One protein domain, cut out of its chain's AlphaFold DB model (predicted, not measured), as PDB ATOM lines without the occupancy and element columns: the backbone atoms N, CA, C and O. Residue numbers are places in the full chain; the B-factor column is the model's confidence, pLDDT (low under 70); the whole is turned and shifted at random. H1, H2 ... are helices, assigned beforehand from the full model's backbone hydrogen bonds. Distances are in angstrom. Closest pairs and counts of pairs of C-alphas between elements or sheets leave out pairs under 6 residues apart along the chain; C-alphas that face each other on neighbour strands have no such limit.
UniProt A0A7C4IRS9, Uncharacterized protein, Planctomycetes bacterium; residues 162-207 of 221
ATOM      1  N   GLU A 162       6.370 -63.940  52.889       92.62
ATOM      2  CA  GLU A 162       5.797 -63.500  51.606       92.62
ATOM      3  C   GLU A 162       5.764 -61.970  51.474       92.62
ATOM      4  O   GLU A 162       6.035 -61.424  50.404       92.62
ATOM      5  N   GLU A 163       5.524 -61.255  52.575       95.25
ATOM      6  CA  GLU A 163       5.595 -59.793  52.607       95.25
ATOM      7  C   GLU A 163       7.012 -59.283  52.300       95.25
ATOM      8  O   GLU A 163       7.185 -58.397  51.459       95.25
ATOM      9  N   GLN A 164       8.044 -59.880  52.907       93.75
ATOM     10  CA  GLN A 164       9.443 -59.524  52.649       93.75
ATOM     11  C   GLN A 164       9.850 -59.826  51.202       93.75
ATOM     12  O   GLN A 164      10.503 -58.997  50.566       93.75
ATOM     13  N   LYS A 165       9.425 -60.970  50.646       91.25
ATOM     14  CA  LYS A 165       9.664 -61.330  49.237       91.25
ATOM     15  C   LYS A 165       9.011 -60.328  48.283       91.25
ATOM     16  O   LYS A 165       9.662 -59.843  47.355       91.25
ATOM     17  N   ASN A 166       7.754 -59.962  48.538       93.19
ATOM     18  CA  ASN A 166       7.039 -58.959  47.751       93.19
ATOM     19  C   ASN A 166       7.720 -57.589  47.833       93.19
ATOM     20  O   ASN A 166       7.899 -56.923  46.810       93.19
ATOM     21  N   ARG A 167       8.174 -57.185  49.025       93.88
ATOM     22  CA  ARG A 167       8.902 -55.927  49.200       93.88
ATOM     23  C   ARG A 167      10.245 -55.927  48.470       93.88
ATOM     24  O   ARG A 167      10.580 -54.933  47.831       93.88
ATOM     25  N   LEU A 168      10.992 -57.032  48.501       91.00
ATOM     26  CA  LEU A 168      12.234 -57.180  47.736       91.00
ATOM     27  C   LEU A 168      11.996 -57.060  46.229       91.00
ATOM     28  O   LEU A 168      12.773 -56.391  45.544       91.00
ATOM     29  N   LYS A 169      10.912 -57.651  45.710       89.75
ATOM     30  CA  LYS A 169      10.525 -57.511  44.300       89.75
ATOM     31  C   LYS A 169      10.264 -56.046  43.932       89.75
ATOM     32  O   LYS A 169      10.836 -55.565  42.959       89.75
ATOM     33  N   GLN A 170       9.487 -55.326  44.745       93.69
ATOM     34  CA  GLN A 170       9.226 -53.894  44.540       93.69
ATOM     35  C   GLN A 170      10.515 -53.064  44.549       93.69
ATOM     36  O   GLN A 170      10.717 -52.236  43.666       93.69
ATOM     37  N   LEU A 171      11.412 -53.316  45.508       93.12
ATOM     38  CA  LEU A 171      12.705 -52.627  45.586       93.12
ATOM     39  C   LEU A 171      13.569 -52.887  44.345       93.12
ATOM     40  O   LEU A 171      14.248 -51.980  43.870       93.12
ATOM     41  N   ARG A 172      13.528 -54.106  43.792       87.94
ATOM     42  CA  ARG A 172      14.244 -54.450  42.556       87.94
ATOM     43  C   ARG A 172      13.671 -53.717  41.343       87.94
ATOM     44  O   ARG A 172      14.437 -53.189  40.543       87.94
ATOM     45  N   GLU A 173      12.348 -53.656  41.215       91.00
ATOM     46  CA  GLU A 173      11.680 -52.904  40.143       91.00
ATOM     47  C   GLU A 173      11.969 -51.398  40.248       91.00
ATOM     48  O   GLU A 173      12.261 -50.743  39.247       91.00
ATOM     49  N   GLU A 174      11.946 -50.843  41.460       93.62
ATOM     50  CA  GLU A 174      12.303 -49.446  41.721       93.62
ATOM     51  C   GLU A 174      13.768 -49.164  41.361       93.62
ATOM     52  O   GLU A 174      14.057 -48.179  40.680       93.62
ATOM     53  N   GLN A 175      14.692 -50.044  41.763       89.69
ATOM     54  CA  GLN A 175      16.106 -49.946  41.403       89.69
ATOM     55  C   GLN A 175      16.301 -49.959  39.882       89.69
ATOM     56  O   GLN A 175      17.044 -49.131  39.358       89.69
ATOM     57  N   GLN A 176      15.628 -50.868  39.171       87.38
ATOM     58  CA  GLN A 176      15.698 -50.958  37.711       87.38
ATOM     59  C   GLN A 176      15.196 -49.679  37.039       87.38
ATOM     60  O   GLN A 176      15.877 -49.153  36.161       87.38
ATOM     61  N   LYS A 177      14.058 -49.136  37.488       92.19
ATOM     62  CA  LYS A 177      13.510 -47.873  36.965       92.19
ATOM     63  C   LYS A 177      14.457 -46.699  37.195       92.19
ATOM     64  O   LYS A 177      14.715 -45.940  36.268       92.19
ATOM     65  N   LYS A 178      15.009 -46.569  38.406       93.06
ATOM     66  CA  LYS A 178      15.976 -45.507  38.727       93.06
ATOM     67  C   LYS A 178      17.242 -45.619  37.887       93.06
ATOM     68  O   LYS A 178      17.739 -44.606  37.416       93.06
ATOM     69  N   MET A 179      17.750 -46.834  37.688       87.31
ATOM     70  CA  MET A 179      18.928 -47.055  36.852       87.31
ATOM     71  C   MET A 179      18.651 -46.709  35.386       87.31
ATOM     72  O   MET A 179      19.477 -46.057  34.761       87.31
ATOM     73  N   ALA A 180      17.489 -47.097  34.850       87.06
ATOM     74  CA  ALA A 180      17.093 -46.752  33.487       87.06
ATOM     75  C   ALA A 180      16.997 -45.230  33.293       87.06
ATOM     76  O   ALA A 180      17.628 -44.702  32.383       87.06
ATOM     77  N   ALA A 181      16.305 -44.532  34.198       89.69
ATOM     78  CA  ALA A 181      16.177 -43.075  34.151       89.69
ATOM     79  C   ALA A 181      17.536 -42.363  34.264       89.69
ATOM     80  O   ALA A 181      17.820 -41.447  33.503       89.69
ATOM     81  N   LEU A 182      18.408 -42.821  35.171       92.25
ATOM     82  CA  LEU A 182      19.755 -42.263  35.318       92.25
ATOM     83  C   LEU A 182      20.600 -42.456  34.049       92.25
ATOM     84  O   LEU A 182      21.367 -41.569  33.677       92.25
ATOM     85  N   MET A 183      20.490 -43.617  33.399       82.88
ATOM     86  CA  MET A 183      21.212 -43.908  32.158       82.88
ATOM     87  C   MET A 183      20.710 -43.053  30.995       82.88
ATOM     88  O   MET A 183      21.528 -42.552  30.229       82.88
ATOM     89  N   GLU A 184      19.395 -42.860  30.886       84.88
ATOM     90  CA  GLU A 184      18.776 -41.964  29.906       84.88
ATOM     91  C   GLU A 184      19.255 -40.521  30.106       84.88
ATOM     92  O   GLU A 184      19.856 -39.948  29.200       84.88
ATOM     93  N   GLU A 185      19.140 -39.990  31.326       88.56
ATOM     94  CA  GLU A 185      19.602 -38.641  31.679       88.56
ATOM     95  C   GLU A 185      21.104 -38.451  31.398       88.56
ATOM     96  O   GLU A 185      21.541 -37.429  30.866       88.56
ATOM     97  N   THR A 186      21.928 -39.442  31.750       90.62
ATOM     98  CA  THR A 186      23.379 -39.390  31.510       90.62
ATOM     99  C   THR A 186      23.691 -39.408  30.016       90.62
ATOM    100  O   THR A 186      24.611 -38.721  29.568       90.62
ATOM    101  N   MET A 187      22.935 -40.182  29.240       82.44
ATOM    102  CA  MET A 187      23.097 -40.252  27.795       82.44
ATOM    103  C   MET A 187      22.735 -38.921  27.136       82.44
ATOM    104  O   MET A 187      23.528 -38.417  26.348       82.44
ATOM    105  N   GLU A 188      21.599 -38.321  27.494       85.06
ATOM    106  CA  GLU A 188      21.200 -36.993  27.007       85.06
ATOM    107  C   GLU A 188      22.291 -35.954  27.280       85.06
ATOM    108  O   GLU A 188      22.797 -35.321  26.352       85.06
ATOM    109  N   LYS A 189      22.768 -35.881  28.528       89.75
ATOM    110  CA  LYS A 189      23.874 -34.992  28.911       89.75
ATOM    111  C   LYS A 189      25.153 -35.258  28.123       89.75
ATOM    112  O   LYS A 189      25.892 -34.326  27.827       89.75
ATOM    113  N   THR A 190      25.442 -36.517  27.799       86.25
ATOM    114  CA  THR A 190      26.625 -36.885  27.007       86.25
ATOM    115  C   THR A 190      26.488 -36.413  25.563       86.25
ATOM    116  O   THR A 190      27.450 -35.901  24.995       86.25
ATOM    117  N   LEU A 191      25.298 -36.554  24.976       83.06
ATOM    118  CA  LEU A 191      25.018 -36.068  23.627       83.06
ATOM    119  C   LEU A 191      25.103 -34.548  23.564       83.06
ATOM    120  O   LEU A 191      25.634 -34.029  22.589       83.06
ATOM    121  N   ASP A 192      24.657 -33.842  24.603       88.25
ATOM    122  CA  ASP A 192      24.711 -32.380  24.674       88.25
ATOM    123  C   ASP A 192      26.125 -31.795  24.618       88.25
ATOM    124  O   ASP A 192      26.299 -30.652  24.199       88.25
ATOM    125  N   LEU A 193      27.147 -32.591  24.945       92.94
ATOM    126  CA  LEU A 193      28.550 -32.204  24.788       92.94
ATOM    127  C   LEU A 193      29.043 -32.268  23.334       92.94
ATOM    128  O   LEU A 193      30.118 -31.747  23.035       92.94
ATOM    129  N   LEU A 194      28.300 -32.922  22.438       91.25
ATOM    130  CA  LEU A 194      28.676 -33.094  21.037       91.25
ATOM    131  C   LEU A 194      28.166 -31.930  20.182       91.25
ATOM    132  O   LEU A 194      27.029 -31.475  20.328       91.25
ATOM    133  N   ASN A 195      28.981 -31.498  19.223       92.88
ATOM    134  CA  ASN A 195      28.530 -30.580  18.178       92.88
ATOM    135  C   ASN A 195      27.750 -31.317  17.068       92.88
ATOM    136  O   ASN A 195      27.730 -32.550  17.012       92.88
ATOM    137  N   ASP A 196      27.116 -30.562  16.172       88.31
ATOM    138  CA  ASP A 196      26.236 -31.112  15.131       88.31
ATOM    139  C   ASP A 196      26.953 -32.085  14.180       88.31
ATOM    140  O   ASP A 196      26.404 -33.127  13.817       88.31
ATOM    141  N   GLU A 197      28.208 -31.799  13.819       89.75
ATOM    142  CA  GLU A 197      29.014 -32.684  12.969       89.75
ATOM    143  C   GLU A 197      29.327 -34.015  13.671       89.75
ATOM    144  O   GLU A 197      29.256 -35.083  13.056       89.75
ATOM    145  N   GLN A 198      29.637 -33.973  14.970       88.62
ATOM    146  CA  GLN A 198      29.901 -35.158  15.788       88.62
ATOM    147  C   GLN A 198      28.644 -36.013  15.976       88.62
ATOM    148  O   GLN A 198      28.737 -37.240  15.894       88.62
ATOM    149  N   ARG A 199      27.472 -35.392  16.178       83.44
ATOM    150  CA  ARG A 199      26.185 -36.106  16.272       83.44
ATOM    151  C   ARG A 199      25.833 -36.790  14.958       83.44
ATOM    152  O   ARG A 199      25.549 -37.984  14.957       83.44
ATOM    153  N   LYS A 200      25.956 -36.079  13.834       84.56
ATOM    154  CA  LYS A 200      25.694 -36.642  12.504       84.56
ATOM    155  C   LYS A 200      26.598 -37.841  12.202       84.56
ATOM    156  O   LYS A 200      26.128 -38.879  11.746       84.56
ATOM    157  N   LYS A 201      27.889 -37.741  12.533       86.81
ATOM    158  CA  LYS A 201      28.835 -38.854  12.375       86.81
ATOM    159  C   LYS A 201      28.501 -40.046  13.282       86.81
ATOM    160  O   LYS A 201      28.710 -41.190  12.883       86.81
ATOM    161  N   LEU A 202      27.993 -39.802  14.491       81.62
ATOM    162  CA  LEU A 202      27.551 -40.862  15.401       81.62
ATOM    163  C   LEU A 202      26.327 -41.613  14.849       81.62
ATOM    164  O   LEU A 202      26.300 -42.839  14.919       81.62
ATOM    165  N   GLU A 203      25.364 -40.900  14.260       77.25
ATOM    166  CA  GLU A 203      24.176 -41.486  13.612       77.25
ATOM    167  C   GLU A 203      24.526 -42.326  12.375       77.25
ATOM    168  O   GLU A 203      23.955 -43.397  12.153       77.25
ATOM    169  N   GLU A 204      25.497 -41.867  11.581       83.12
ATOM    170  CA  GLU A 204      26.033 -42.629  10.448       83.12
ATOM    171  C   GLU A 204      26.697 -43.934  10.926       83.12
ATOM    172  O   GLU A 204      26.467 -44.998  10.350       83.12
ATOM    173  N   LEU A 205      27.468 -43.886  12.021       81.06
ATOM    174  CA  LEU A 205      28.133 -45.063  12.596       81.06
ATOM    175  C   LEU A 205      27.165 -46.061  13.243       81.06
ATOM    176  O   LEU A 205      27.430 -47.266  13.222       81.06
ATOM    177  N   SER A 206      26.054 -45.604  13.823       73.62
ATOM    178  CA  SER A 206      25.074 -46.498  14.448       73.62
ATOM    179  C   SER A 206      24.260 -47.310  13.434       73.62
ATOM    180  O   SER A 206      23.546 -48.227  13.850       73.62
ATOM    181  N   ASN A 207      24.349 -47.007  12.125       68.75
ATOM    182  CA  ASN A 207      23.523 -47.597  11.055       68.75
ATOM    183  C   ASN A 207      22.015 -47.598  11.387       68.75
ATOM    184  O   ASN A 207      21.245 -48.426  10.895       68.75
TER     185      ASN A 207
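Overview. This is residues 162 to 207 of the 221 residues of an uncharacterized protein of Planctomycetes bacterium (UniProt A0A7C4IRS9). One long straight helix, H1, makes nearly the whole length, and at its far end a tight link leads into a short helix, H2, which turns off to the side and folds partly back, so that the two make an L-like corner. Residues 162 to 190 of H1 stand free as a long arm. The printed part has 46 residues with two named helices, H1 then H2, and no named strand, and its class is all helix. It is extended, with a radius of gyration of the C-alphas of 17.6 A and spans of 54 by 21 by 6 A.

Along the chain. H1 is residues 162 to 192, 45.3 A from first to last C-alpha, beginning at C-alpha 162 at (5.797, -63.500, 51.606). H2 is residues 196 to 205, 14.3 A long from first to last C-alpha, and ends at C-alpha 205 at (28.133, -45.063, 12.596).

Arrangement. H1 and H2 are close but not clearly touching; their closest C-alphas, of Leu 191 and Arg 199, are 7.4 A apart. They run opposite ways at a steep tilt of 58 degrees. In H1 and H2 every O i to N i+4 pair is within hydrogen-bond range.

Size, cuts and confidence. The two C-alphas farthest apart, of Glu 162 and Glu 197, are 54.6 A apart. The printed part has no cut. The mean pLDDT of the printed part is 87.9, and residue 207 is under 70.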